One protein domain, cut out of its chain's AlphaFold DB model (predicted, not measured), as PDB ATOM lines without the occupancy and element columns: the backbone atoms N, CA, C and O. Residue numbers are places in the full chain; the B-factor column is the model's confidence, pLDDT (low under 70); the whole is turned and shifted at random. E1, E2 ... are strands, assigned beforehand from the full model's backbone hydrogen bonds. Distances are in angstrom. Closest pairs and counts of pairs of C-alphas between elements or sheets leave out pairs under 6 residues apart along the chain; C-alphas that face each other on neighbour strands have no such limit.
ATOM      1  N   CYS A 484     161.523 202.073 231.701       82.69
ATOM      2  CA  CYS A 484     161.775 200.725 231.173       82.69
ATOM      3  C   CYS A 484     163.049 200.066 231.733       82.69
ATOM      4  O   CYS A 484     163.308 198.880 231.490       82.69
ATOM      5  N   THR A 485     163.875 200.840 232.438       82.25
ATOM      6  CA  THR A 485     165.161 200.415 232.994       82.25
ATOM      7  C   THR A 485     165.154 200.502 234.513       82.25
ATOM      8  O   THR A 485     164.458 201.336 235.091       82.25
ATOM      9  N   ASP A 486     165.977 199.686 235.162       76.62
ATOM     10  CA  ASP A 486     166.269 199.856 236.583       76.62
ATOM     11  C   ASP A 486     167.165 201.085 236.851       76.62
ATOM     12  O   ASP A 486     167.618 201.777 235.931       76.62
ATOM     13  N   ALA A 487     167.455 201.337 238.132       68.00
ATOM     14  CA  ALA A 487     168.322 202.431 238.576       68.00
ATOM     15  C   ALA A 487     169.782 202.324 238.077       68.00
ATOM     16  O   ALA A 487     170.520 203.303 238.149       68.00
ATOM     17  N   SER A 488     170.205 201.158 237.571       72.06
ATOM     18  CA  SER A 488     171.533 200.926 236.986       72.06
ATOM     19  C   SER A 488     171.566 201.104 235.461       72.06
ATOM     20  O   SER A 488     172.621 200.959 234.846       72.06
ATOM     21  N   GLY A 489     170.425 201.430 234.842       73.94
ATOM     22  CA  GLY A 489     170.280 201.550 233.390       73.94
ATOM     23  C   GLY A 489     170.082 200.211 232.674       73.94
ATOM     24  O   GLY A 489     170.076 200.169 231.443       73.94
ATOM     25  N   LYS A 490     169.894 199.107 233.408       79.00
ATOM     26  CA  LYS A 490     169.619 197.788 232.829       79.00
ATOM     27  C   LYS A 490     168.155 197.719 232.402       79.00
ATOM     28  O   LYS A 490     167.253 197.961 233.199       79.00
ATOM     29  N   GLN A 491     167.909 197.370 231.140       82.38
ATOM     30  CA  GLN A 491     166.553 197.215 230.617       82.38
ATOM     31  C   GLN A 491     165.855 196.010 231.262       82.38
ATOM     32  O   GLN A 491     166.322 194.872 231.128       82.38
ATOM     33  N   LEU A 492     164.741 196.284 231.943       78.06
ATOM     34  CA  LEU A 492     163.890 195.286 232.595       78.06
ATOM     35  C   LEU A 492     162.684 194.922 231.728       78.06
ATOM     36  O   LEU A 492     162.304 193.753 231.667       78.06
ATOM     37  N   PHE A 493     162.126 195.917 231.039       81.06
ATOM     38  CA  PHE A 493     160.899 195.784 230.261       81.06
ATOM     39  C   PHE A 493     161.141 195.987 228.763       81.06
ATOM     40  O   PHE A 493     162.052 196.715 228.355       81.06
ATOM     41  N   CYS A 494     160.317 195.356 227.935       81.81
ATOM     42  CA  CYS A 494     160.377 195.440 226.479       81.81
ATOM     43  C   CYS A 494     158.975 195.574 225.874       81.81
ATOM     44  O   CYS A 494     158.011 195.079 226.445       81.81
ATOM     45  N   GLY A 495     158.855 196.255 224.730       83.69
ATOM     46  CA  GLY A 495     157.558 196.511 224.090       83.69
ATOM     47  C   GLY A 495     156.687 197.542 224.823       83.69
ATOM     48  O   GLY A 495     157.190 198.385 225.565       83.69
ATOM     49  N   GLU A 496     155.377 197.503 224.587       82.25
ATOM     50  CA  GLU A 496     154.401 198.407 225.211       82.25
ATOM     51  C   GLU A 496     153.888 197.813 226.531       82.25
ATOM     52  O   GLU A 496     153.277 196.743 226.561       82.25
ATOM     53  N   VAL A 497     154.145 198.504 227.643       71.75
ATOM     54  CA  VAL A 497     153.847 198.028 228.998       71.75
ATOM     55  C   VAL A 497     152.813 198.941 229.637       71.75
ATOM     56  O   VAL A 497     153.101 200.087 229.985       71.75
ATOM     57  N   ARG A 498     151.604 198.426 229.856       74.06
ATOM     58  CA  ARG A 498     150.589 199.118 230.653       74.06
ATOM     59  C   ARG A 498     150.886 198.929 232.140       74.06
ATOM     60  O   ARG A 498     150.948 197.799 232.617       74.06
ATOM     61  N   THR A 499     151.076 200.025 232.864       71.00
ATOM     62  CA  THR A 499     151.346 200.008 234.304       71.00
ATOM     63  C   THR A 499     150.048 199.881 235.114       71.00
ATOM     64  O   THR A 499     148.974 200.264 234.630       71.00
ATOM     65  N   PRO A 500     150.129 199.426 236.377       66.88
ATOM     66  CA  PRO A 500     148.982 199.355 237.290       66.88
ATOM     67  C   PRO A 500     148.285 200.700 237.543       66.88
ATOM     68  O   PRO A 500     147.084 200.747 237.795       66.88
ATOM     69  N   CYS A 501     149.010 201.815 237.414       68.62
ATOM     70  CA  CYS A 501     148.459 203.167 237.548       68.62
ATOM     71  C   CYS A 501     147.689 203.641 236.304       68.62
ATOM     72  O   CYS A 501     147.238 204.786 236.265       68.62
ATOM     73  N   GLY A 502     147.569 202.804 235.269       67.12
ATOM     74  CA  GLY A 502     146.908 203.154 234.013       67.12
ATOM     75  C   GLY A 502     147.759 204.010 233.073       67.12
ATOM     76  O   GLY A 502     147.231 204.501 232.078       67.12
ATOM     77  N   THR A 503     149.056 204.183 233.357       72.38
ATOM     78  CA  THR A 503     150.015 204.789 232.419       72.38
ATOM     79  C   THR A 503     150.598 203.723 231.492       72.38
ATOM     80  O   THR A 503     150.594 202.540 231.823       72.38
ATOM     81  N   THR A 504     151.121 204.124 230.337       78.31
ATOM     82  CA  THR A 504     151.739 203.205 229.370       78.31
ATOM     83  C   THR A 504     153.206 203.578 229.178       78.31
ATOM     84  O   THR A 504     153.512 204.738 228.906       78.31
ATOM     85  N   LEU A 505     154.113 202.611 229.335       81.12
ATOM     86  CA  LEU A 505     155.543 202.745 229.055       81.12
ATOM     87  C   LEU A 505     155.854 202.131 227.686       81.12
ATOM     88  O   LEU A 505     155.526 200.974 227.435       81.12
ATOM     89  N   ASN A 506     156.530 202.886 226.823       84.94
ATOM     90  CA  ASN A 506     156.982 202.404 225.517       84.94
ATOM     91  C   ASN A 506     158.462 202.018 225.592       84.94
ATOM     92  O   ASN A 506     159.338 202.883 225.551       84.94
ATOM     93  N   CYS A 507     158.739 200.722 225.715       84.62
ATOM     94  CA  CYS A 507     160.078 200.159 225.857       84.62
ATOM     95  C   CYS A 507     160.593 199.570 224.535       84.62
ATOM     96  O   CYS A 507     159.823 199.196 223.651       84.62
ATOM     97  N   SER A 508     161.917 199.440 224.393       83.06
ATOM     98  CA  SER A 508     162.524 198.761 223.234       83.06
ATOM     99  C   SER A 508     161.996 197.327 223.104       83.06
ATOM    100  O   SER A 508     161.917 196.610 224.098       83.06
ATOM    101  N   SER A 509     161.672 196.876 221.890       79.69
ATOM    102  CA  SER A 509     161.223 195.498 221.621       79.69
ATOM    103  C   SER A 509     162.329 194.446 221.778       79.69
ATOM    104  O   SER A 509     162.049 193.254 221.852       79.69
ATOM    105  N   THR A 510     163.591 194.878 221.853       77.62
ATOM    106  CA  THR A 510     164.756 194.008 222.056       77.62
ATOM    107  C   THR A 510     165.404 194.280 223.408       77.62
ATOM    108  O   THR A 510     165.388 195.413 223.891       77.62
ATOM    109  N   CYS A 511     165.993 193.244 224.010       75.38
ATOM    110  CA  CYS A 511     166.589 193.283 225.349       75.38
ATOM    111  C   CYS A 511     168.134 193.381 225.332       75.38
ATOM    112  O   CYS A 511     168.795 192.962 226.283       75.38
ATOM    113  N   GLY A 512     168.747 193.923 224.274       71.81
ATOM    114  CA  GLY A 512     170.213 193.984 224.117       71.81
ATOM    115  C   GLY A 512     170.889 192.623 223.841       71.81
ATOM    116  O   GLY A 512     170.215 191.603 223.738       71.81
ATOM    117  N   ASN A 513     172.227 192.615 223.731       56.81
ATOM    118  CA  ASN A 513     173.075 191.639 222.998       56.81
ATOM    119  C   ASN A 513     173.029 190.135 223.378       56.81
ATOM    120  O   ASN A 513     173.769 189.346 222.798       56.81
ATOM    121  N   SER A 514     172.173 189.708 224.300       59.94
ATOM    122  CA  SER A 514     171.893 188.284 224.573       59.94
ATOM    123  C   SER A 514     170.525 188.066 225.234       59.94
ATOM    124  O   SER A 514     170.266 187.006 225.809       59.94
ATOM    125  N   GLY A 515     169.675 189.098 225.223       68.12
ATOM    126  CA  GLY A 515     168.436 189.122 225.980       68.12
ATOM    127  C   GLY A 515     167.231 188.713 225.137       68.12
ATOM    128  O   GLY A 515     167.028 189.270 224.059       68.12
ATOM    129  N   THR A 516     166.398 187.798 225.628       75.69
ATOM    130  CA  THR A 516     165.102 187.468 225.006       75.69
ATOM    131  C   THR A 516     163.987 188.268 225.683       75.69
ATOM    132  O   THR A 516     163.955 188.356 226.912       75.69
ATOM    133  N   CYS A 517     163.103 188.867 224.880       73.50
ATOM    134  CA  CYS A 517     161.888 189.534 225.352       73.50
ATOM    135  C   CYS A 517     160.750 188.510 225.413       73.50
ATOM    136  O   CYS A 517     160.432 187.906 224.392       73.50
ATOM    137  N   GLN A 518     160.153 188.322 226.588       72.31
ATOM    138  CA  GLN A 518     158.993 187.456 226.797       72.31
ATOM    139  C   GLN A 518     158.049 188.139 227.789       72.31
ATOM    140  O   GLN A 518     158.497 188.627 228.825       72.31
ATOM    141  N   ASP A 519     156.758 188.207 227.460       68.00
ATOM    142  CA  ASP A 519     155.710 188.843 228.278       68.00
ATOM    143  C   ASP A 519     156.064 190.277 228.721       68.00
ATOM    144  O   ASP A 519     155.897 190.664 229.878       68.00
ATOM    145  N   ASN A 520     156.604 191.065 227.786       72.44
ATOM    146  CA  ASN A 520     157.090 192.430 228.001       72.44
ATOM    147  C   ASN A 520     158.219 192.564 229.053       72.44
ATOM    148  O   ASN A 520     158.477 193.663 229.555       72.44
ATOM    149  N   LYS A 521     158.932 191.468 229.365       74.88
ATOM    150  CA  LYS A 521     160.094 191.418 230.269       74.88
ATOM    151  C   LYS A 521     161.346 190.858 229.594       74.88
ATOM    152  O   LYS A 521     161.276 190.024 228.693       74.88
ATOM    153  N   CYS A 522     162.512 191.295 230.067       79.06
ATOM    154  CA  CYS A 522     163.809 190.897 229.524       79.06
ATOM    155  C   CYS A 522     164.511 189.784 230.330       79.06
ATOM    156  O   CYS A 522     164.663 189.886 231.550       79.06
ATOM    157  N   PHE A 523     165.038 188.772 229.625       79.25
ATOM    158  CA  PHE A 523     165.747 187.606 230.188       79.25
ATOM    159  C   PHE A 523     167.118 187.383 229.543       79.25
ATOM    160  O   PHE A 523     167.240 187.542 228.336       79.25
ATOM    161  N   ASP A 524     168.122 186.954 230.314       78.19
ATOM    162  CA  ASP A 524     169.468 186.594 229.838       78.19
ATOM    163  C   ASP A 524     169.596 185.074 229.625       78.19
ATOM    164  O   ASP A 524     169.461 184.299 230.575       78.19
ATOM    165  N   CYS A 525     169.888 184.636 228.393       70.94
ATOM    166  CA  CYS A 525     169.971 183.214 228.032       70.94
ATOM    167  C   CYS A 525     171.395 182.820 227.560       70.94
ATOM    168  O   CYS A 525     171.900 183.436 226.619       70.94
ATOM    169  N   PRO A 526     172.056 181.802 228.152       71.88
ATOM    170  CA  PRO A 526     173.377 181.315 227.710       71.88
ATOM    171  C   PRO A 526     173.293 180.483 226.417       71.88
ATOM    172  O   PRO A 526     172.279 179.843 226.193       71.88
ATOM    173  N   ALA A 527     174.327 180.433 225.569       69.31
ATOM    174  CA  ALA A 527     174.293 179.645 224.322       69.31
ATOM    175  C   ALA A 527     174.041 178.136 224.563       69.31
ATOM    176  O   ALA A 527     174.507 177.583 225.558       69.31
ATOM    177  N   ILE A 528     173.312 177.476 223.650       66.94
ATOM    178  CA  ILE A 528     173.024 176.031 223.718       66.94
ATOM    179  C   ILE A 528     174.323 175.248 223.471       66.94
ATOM    180  O   ILE A 528     175.049 175.546 222.521       66.94
ATOM    181  N   ASP A 529     174.608 174.246 224.305       70.00
ATOM    182  CA  ASP A 529     175.757 173.354 224.124       70.00
ATOM    183  C   ASP A 529     175.558 172.466 222.884       70.00
ATOM    184  O   ASP A 529     174.743 171.544 222.878       70.00
ATOM    185  N   ALA A 530     176.318 172.747 221.824       63.59
ATOM    186  CA  ALA A 530     176.231 172.043 220.546       63.59
ATOM    187  C   ALA A 530     176.630 170.556 220.628       63.59
ATOM    188  O   ALA A 530     176.282 169.786 219.733       63.59
ATOM    189  N   SER A 531     177.344 170.134 221.677       66.88
ATOM    190  CA  SER A 531     177.762 168.739 221.851       66.88
ATOM    191  C   SER A 531     176.645 167.838 222.392       66.88
ATOM    192  O   SER A 531     176.588 166.661 222.038       66.88
ATOM    193  N   ALA A 532     175.710 168.395 223.170       65.31
ATOM    194  CA  ALA A 532     174.602 167.660 223.788       65.31
ATOM    195  C   ALA A 532     173.500 167.249 222.793       65.31
ATOM    196  O   ALA A 532     172.700 166.365 223.081       65.31
ATOM    197  N   VAL A 533     173.466 167.890 221.624       75.56
ATOM    198  CA  VAL A 533     172.411 167.746 220.606       75.56
ATOM    199  C   VAL A 533     172.934 167.199 219.272       75.56
ATOM    200  O   VAL A 533     172.251 167.233 218.246       75.56
ATOM    201  N   ALA A 534     174.174 166.708 219.256       73.94
ATOM    202  CA  ALA A 534     174.807 166.190 218.053       73.94
ATOM    203  C   ALA A 534     174.116 164.897 217.576       73.94
ATOM    204  O   ALA A 534     174.103 163.889 218.279       73.94
ATOM    205  N   GLY A 535     173.568 164.923 216.357       75.00
ATOM    206  CA  GLY A 535     172.900 163.775 215.730       75.00
ATOM    207  C   GLY A 535     171.376 163.732 215.885       75.00
ATOM    208  O   GLY A 535     170.766 162.776 215.412       75.00
ATOM    209  N   TRP A 536     170.759 164.745 216.500       85.31
ATOM    210  CA  TRP A 536     169.300 164.871 216.569       85.31
ATOM    211  C   TRP A 536     168.741 165.346 215.219       85.31
ATOM    212  O   TRP A 536     169.153 166.384 214.698       85.31
ATOM    213  N   GLU A 537     167.783 164.609 214.652       83.38
ATOM    214  CA  GLU A 537     167.019 165.037 213.467       83.38
ATOM    215  C   GLU A 537     165.832 165.931 213.862       83.38
ATOM    216  O   GLU A 537     165.360 166.734 213.049       83.38
ATOM    217  N   CYS A 538     165.380 165.809 215.116       80.12
ATOM    218  CA  CYS A 538     164.295 166.558 215.741       80.12
ATOM    219  C   CYS A 538     164.388 166.494 217.281       80.12
ATOM    220  O   CYS A 538     165.043 165.608 217.832       80.12
ATOM    221  N   GLY A 539     163.697 167.393 217.989       79.69
ATOM    222  CA  GLY A 539     163.561 167.366 219.449       79.69
ATOM    223  C   GLY A 539     163.550 168.758 220.074       79.69
ATOM    224  O   GLY A 539     163.672 169.769 219.384       79.69
ATOM    225  N   THR A 540     163.410 168.822 221.395       74.94
ATOM    226  CA  THR A 540     163.484 170.066 222.173       74.94
ATOM    227  C   THR A 540     164.497 169.913 223.293       74.94
ATOM    228  O   THR A 540     164.491 168.919 224.012       74.94
ATOM    229  N   THR A 541     165.373 170.901 223.446       74.06
ATOM    230  CA  THR A 541     166.298 170.991 224.575       74.06
ATOM    231  C   THR A 541     165.898 172.150 225.478       74.06
ATOM    232  O   THR A 541     165.478 173.204 224.999       74.06
ATOM    233  N   VAL A 542     166.014 171.956 226.787       68.94
ATOM    234  CA  VAL A 542     165.619 172.961 227.777       68.94
ATOM    235  C   VAL A 542     166.786 173.910 228.030       68.94
ATOM    236  O   VAL A 542     167.866 173.499 228.452       68.94
ATOM    237  N   GLN A 543     166.557 175.204 227.827       72.75
ATOM    238  CA  GLN A 543     167.500 176.275 228.130       72.75
ATOM    239  C   GLN A 543     167.008 177.060 229.351       72.75
ATOM    240  O   GLN A 543     165.948 177.672 229.314       72.75
ATOM    241  N   VAL A 544     167.777 177.091 230.442       72.25
ATOM    242  CA  VAL A 544     167.442 177.924 231.611       72.25
ATOM    243  C   VAL A 544     167.957 179.351 231.383       72.25
ATOM    244  O   VAL A 544     169.166 179.582 231.329       72.25
ATOM    245  N   CYS A 545     167.043 180.308 231.252       69.44
ATOM    246  CA  CYS A 545     167.311 181.739 231.136       69.44
ATOM    247  C   CYS A 545     167.100 182.439 232.481       69.44
ATOM    248  O   CYS A 545     166.122 182.181 233.180       69.44
ATOM    249  N   LYS A 546     167.979 183.376 232.830       72.94
ATOM    250  CA  LYS A 546     167.873 184.142 234.077       72.94
ATOM    251  C   LYS A 546     167.106 185.439 233.850       72.94
ATOM    252  O   LYS A 546     167.451 186.217 232.959       72.94
ATOM    253  N   GLY A 547     166.075 185.689 234.652       65.88
ATOM    254  CA  GLY A 547     165.356 186.961 234.655       65.88
ATOM    255  C   GLY A 547     166.265 188.123 235.052       65.88
ATOM    256  O   GLY A 547     167.127 187.990 235.920       65.88
ATOM    257  N   ARG A 548     166.087 189.283 234.405       70.12
ATOM    258  CA  ARG A 548     166.836 190.503 234.758       70.12
ATOM    259  C   ARG A 548     166.270 191.236 235.980       70.12
ATOM    260  O   ARG A 548     166.966 192.078 236.535       70.12
ATOM    261  N   GLU A 549     165.058 190.880 236.400       59.22
ATOM    262  CA  GLU A 549     164.392 191.285 237.645       59.22
ATOM    263  C   GLU A 549     164.581 190.169 238.700       59.22
ATOM    264  O   GLU A 549     164.629 188.994 238.336       59.22
ATOM    265  N   LYS A 550     164.749 190.512 239.988       53.56
ATOM    266  CA  LYS A 550     165.158 189.567 241.054       53.56
ATOM    267  C   LYS A 550     164.321 188.262 241.083       53.56
ATOM    268  O   LYS A 550     163.095 188.309 241.133       53.56
ATOM    269  N   ASP A 551     165.030 187.124 241.104       49.16
ATOM    270  CA  ASP A 551     164.598 185.735 241.367       49.16
ATOM    271  C   ASP A 551     163.443 185.144 240.533       49.16
ATOM    272  O   ASP A 551     162.496 184.552 241.064       49.16
ATOM    273  N   ARG A 552     163.553 185.190 239.199       52.41
ATOM    274  CA  ARG A 552     162.843 184.226 238.334       52.41
ATOM    275  C   ARG A 552     163.747 183.674 237.239       52.41
ATOM    276  O   ARG A 552     164.074 184.380 236.290       52.41
ATOM    277  N   ASP A 553     164.081 182.394 237.351       62.00
ATOM    278  CA  ASP A 553     164.610 181.618 236.233       62.00
ATOM    279  C   ASP A 553     163.440 181.152 235.355       62.00
ATOM    280  O   ASP A 553     162.388 180.747 235.857       62.00
ATOM    281  N   MET A 554     163.613 181.239 234.040       58.97
ATOM    282  CA  MET A 554     162.663 180.772 233.036       58.97
ATOM    283  C   MET A 554     163.307 179.631 232.256       58.97
ATOM    284  O   MET A 554     164.361 179.811 231.653       58.97
ATOM    285  N   GLN A 555     162.676 178.460 232.250       63.12
ATOM    286  CA  GLN A 555     163.022 177.398 231.309       63.12
ATOM    287  C   GLN A 555     162.384 177.714 229.955       63.12
ATOM    288  O   GLN A 555     161.185 177.963 229.876       63.12
ATOM    289  N   VAL A 556     163.207 177.756 228.912       61.78
ATOM    290  CA  VAL A 556     162.805 177.986 227.526       61.78
ATOM    291  C   VAL A 556     163.129 176.737 226.730       61.78
ATOM    292  O   VAL A 556     164.297 176.370 226.600       61.78
ATOM    293  N   ASP A 557     162.108 176.117 226.157       68.06
ATOM    294  CA  ASP A 557     162.300 174.997 225.247       68.06
ATOM    295  C   ASP A 557     162.818 175.512 223.903       68.06
ATOM    296  O   ASP A 557     162.234 176.390 223.260       68.06
ATOM    297  N   ARG A 558     163.960 174.984 223.471       72.88
ATOM    298  CA  ARG A 558     164.579 175.288 222.183       72.88
ATOM    299  C   ARG A 558     164.449 174.079 221.280       72.88
ATOM    300  O   ARG A 558     164.948 173.005 221.597       72.88
ATOM    301  N   VAL A 559     163.786 174.270 220.146       69.44
ATOM    302  CA  VAL A 559     163.652 173.233 219.122       69.44
ATOM    303  C   VAL A 559     165.009 173.002 218.456       69.44
ATOM    304  O   VAL A 559     165.695 173.950 218.073       69.44
ATOM    305  N   VAL A 560     165.384 171.735 218.328       75.00
ATOM    306  CA  VAL A 560     166.629 171.242 217.741       75.00
ATOM    307  C   VAL A 560     166.261 170.294 216.598       75.00
ATOM    308  O   VAL A 560     165.417 169.420 216.775       75.00
ATOM    309  N   GLY A 561     166.893 170.449 215.434       75.56
ATOM    310  CA  GLY A 561     166.636 169.619 214.249       75.56
ATOM    311  C   GLY A 561     165.870 170.339 213.132       75.56
ATOM    312  O   GLY A 561     165.622 171.543 213.202       75.56
ATOM    313  N   GLY A 562     165.557 169.606 212.058       76.56
ATOM    314  CA  GLY A 562     164.827 170.121 210.887       76.56
ATOM    315  C   GLY A 562     163.305 170.052 211.065       76.56
ATOM    316  O   GLY A 562     162.847 169.391 211.987       76.56
ATOM    317  N   PRO A 563     162.494 170.712 210.216       73.50
ATOM    318  CA  PRO A 563     161.035 170.616 210.291       73.50
ATOM    319  C   PRO A 563     160.537 169.201 209.956       73.50
ATOM    320  O   PRO A 563     161.140 168.505 209.135       73.50
ATOM    321  N   ALA A 564     159.416 168.800 210.565       76.56
ATOM    322  CA  ALA A 564     158.767 167.524 210.277       76.56
ATOM    323  C   ALA A 564     158.446 167.405 208.773       76.56
ATOM    324  O   ALA A 564     157.952 168.375 208.189       76.56
ATOM    325  N   PRO A 565     158.664 166.236 208.138       79.75
ATOM    326  CA  PRO A 565     158.348 166.037 206.721       79.75
ATOM    327  C   PRO A 565     156.882 166.330 206.364       79.75
ATOM    328  O   PRO A 565     156.601 166.891 205.307       79.75
ATOM    329  N   ASN A 566     155.948 165.956 207.243       77.94
ATOM    330  CA  ASN A 566     154.535 166.336 207.206       77.94
ATOM    331  C   ASN A 566     153.917 166.197 208.616       77.94
ATOM    332  O   ASN A 566     154.604 165.807 209.560       77.94
ATOM    333  N   ALA A 567     152.623 166.501 208.762       71.81
ATOM    334  CA  ALA A 567     151.932 166.531 210.055       71.81
ATOM    335  C   ALA A 567     151.803 165.169 210.777       71.81
ATOM    336  O   ALA A 567     151.520 165.161 211.971       71.81
ATOM    337  N   ALA A 568     152.003 164.039 210.091       68.12
ATOM    338  CA  ALA A 568     151.948 162.702 210.689       68.12
ATOM    339  C   ALA A 568     153.292 162.236 211.265       68.12
ATOM    340  O   ALA A 568     153.362 161.195 211.920       68.12
ATOM    341  N   TYR A 569     154.368 162.996 211.049       78.19
ATOM    342  CA  TYR A 569     155.659 162.718 211.663       78.19
ATOM    343  C   TYR A 569     155.768 163.427 213.010       78.19
ATOM    344  O   TYR A 569     155.653 164.648 213.100       78.19
ATOM    345  N   TYR A 570     156.040 162.656 214.056       81.38
ATOM    346  CA  TYR A 570     156.372 163.153 215.384       81.38
ATOM    347  C   TYR A 570     157.829 162.824 215.701       81.38
ATOM    348  O   TYR A 570     158.413 161.891 215.142       81.38
ATOM    349  N   CYS A 571     158.431 163.617 216.579       79.81
ATOM    350  CA  CYS A 571     159.776 163.328 217.026       79.81
ATOM    351  C   CYS A 571     159.740 162.280 218.132       79.81
ATOM    352  O   CYS A 571     159.046 162.459 219.130       79.81
ATOM    353  N   ASP A 572     160.481 161.194 217.964       79.25
ATOM    354  CA  ASP A 572     160.662 160.210 219.020       79.25
ATOM    355  C   ASP A 572     161.648 160.747 220.065       79.25
ATOM    356  O   ASP A 572     162.806 161.006 219.744       79.25
ATOM    357  N   GLU A 573     161.184 160.938 221.300       73.38
ATOM    358  CA  GLU A 573     161.962 161.588 222.363       73.38
ATOM    359  C   GLU A 573     163.167 160.765 222.839       73.38
ATOM    360  O   GLU A 573     164.138 161.348 223.310       73.38
ATOM    361  N   ASP A 574     163.144 159.436 222.677       76.06
ATOM    362  CA  ASP A 574     164.246 158.557 223.091       76.06
ATOM    363  C   ASP A 574     165.360 158.493 222.034       76.06
ATOM    364  O   ASP A 574     166.537 158.304 222.350       76.06
ATOM    365  N   THR A 575     164.993 158.596 220.754       80.50
ATOM    366  CA  THR A 575     165.917 158.413 219.622       80.50
ATOM    367  C   THR A 575     166.218 159.692 218.845       80.50
ATOM    368  O   THR A 575     167.130 159.680 218.019       80.50
ATOM    369  N   HIS A 576     165.484 160.778 219.103       83.81
ATOM    370  CA  HIS A 576     165.588 162.085 218.442       83.81
ATOM    371  C   HIS A 576     165.506 162.015 216.908       83.81
ATOM    372  O   HIS A 576     166.179 162.758 216.186       83.81
ATOM    373  N   LYS A 577     164.673 161.091 216.409       85.44
ATOM    374  CA  LYS A 577     164.406 160.847 214.983       85.44
ATOM    375  C   LYS A 577     162.925 160.987 214.660       85.44
ATOM    376  O   LYS A 577     162.065 160.716 215.498       85.44
ATOM    377  N   TRP A 578     162.625 161.357 213.417       82.38
ATOM    378  CA  TRP A 578     161.247 161.446 212.937       82.38
ATOM    379  C   TRP A 578     160.615 160.054 212.810       82.38
ATOM    380  O   TRP A 578     161.087 159.212 212.046       82.38
ATOM    381  N   LYS A 579     159.507 159.823 213.516       82.19
ATOM    382  CA  LYS A 579     158.649 158.640 213.365       82.19
ATOM    383  C   LYS A 579     157.297 159.043 212.792       82.19
ATOM    384  O   LYS A 579     156.722 160.036 213.212       82.19
ATOM    385  N   CYS A 580     156.785 158.268 211.840       80.50
ATOM    386  CA  CYS A 580     155.473 158.505 211.236       80.50
ATOM    387  C   CYS A 580     154.395 157.735 212.006       80.50
ATOM    388  O   CYS A 580     154.505 156.516 212.149       80.50
ATOM    389  N   LEU A 581     153.363 158.427 212.487       76.50
ATOM    390  CA  LEU A 581     152.124 157.823 212.976       76.50
ATOM    391  C   LEU A 581     151.047 158.081 211.942       76.50
ATOM    392  O   LEU A 581     150.492 159.174 211.879       76.50
ATOM    393  N   GLY A 582     150.751 157.058 211.151       78.75
ATOM    394  CA  GLY A 582     149.636 157.121 210.226       78.75
ATOM    395  C   GLY A 582     148.319 157.249 210.980       78.75
ATOM    396  O   GLY A 582     148.163 156.755 212.106       78.75
TER     397      GLY A 582
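Overview. This is residues 484 to 582 of the 1058 residues of the protein "Hypothetical protein" of Alexandrium andersonii (UniProt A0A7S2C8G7). With little regular structure, this model is a loose row of small hairpins: E5-E6, the longest, in the middle, E3-E4 at one end of it with E1-E2 beyond, and E7-E8 towards the opposite end. Its 99 printed residues, 39 in named elements, hold no named helix and eight strands, E1 to E8 in order, class all strand. E3-E4-E5-E6 is a curled antiparallel meander, each strand the neighbour of the one before. Radius of gyration of the C-alphas is 18.2 A; spans are 53 by 29 by 21 A.

Arrangement. Start at the hairpin of E5, residues 540 to 547, and E6, residues 553 to 559: N 541 and O 558 are 2.8 A apart. E4, residues 521 to 524, forms hairpins with E5 (N 524 and O 546, 2.8 A) and with E3, residues 515 to 518 (N 516 and O 523, 2.8 A). Apart from E5 stand two hairpins: E1, residues 495 to 498, with E2, residues 504 to 507 (N 497 and O 505, 2.8 A), and E7, residues 569 to 572, with E8, residues 577 to 580 (N 570 and O 579, 2.8 A).

Along the chain. Find C-alpha 540 at (163.484, 170.066, 222.173); from there E5 runs 21.1 A. E8 ends at C-alpha 580, (155.473, 158.505, 211.236).

Size, cuts and confidence. The farthest C-alphas, Ala 487 and Gly 582, are 56.6 A apart. The printed part has no cut; the link E4 to E5 is long. pLDDT is under 70 in 27 residues, among them 549 to 557.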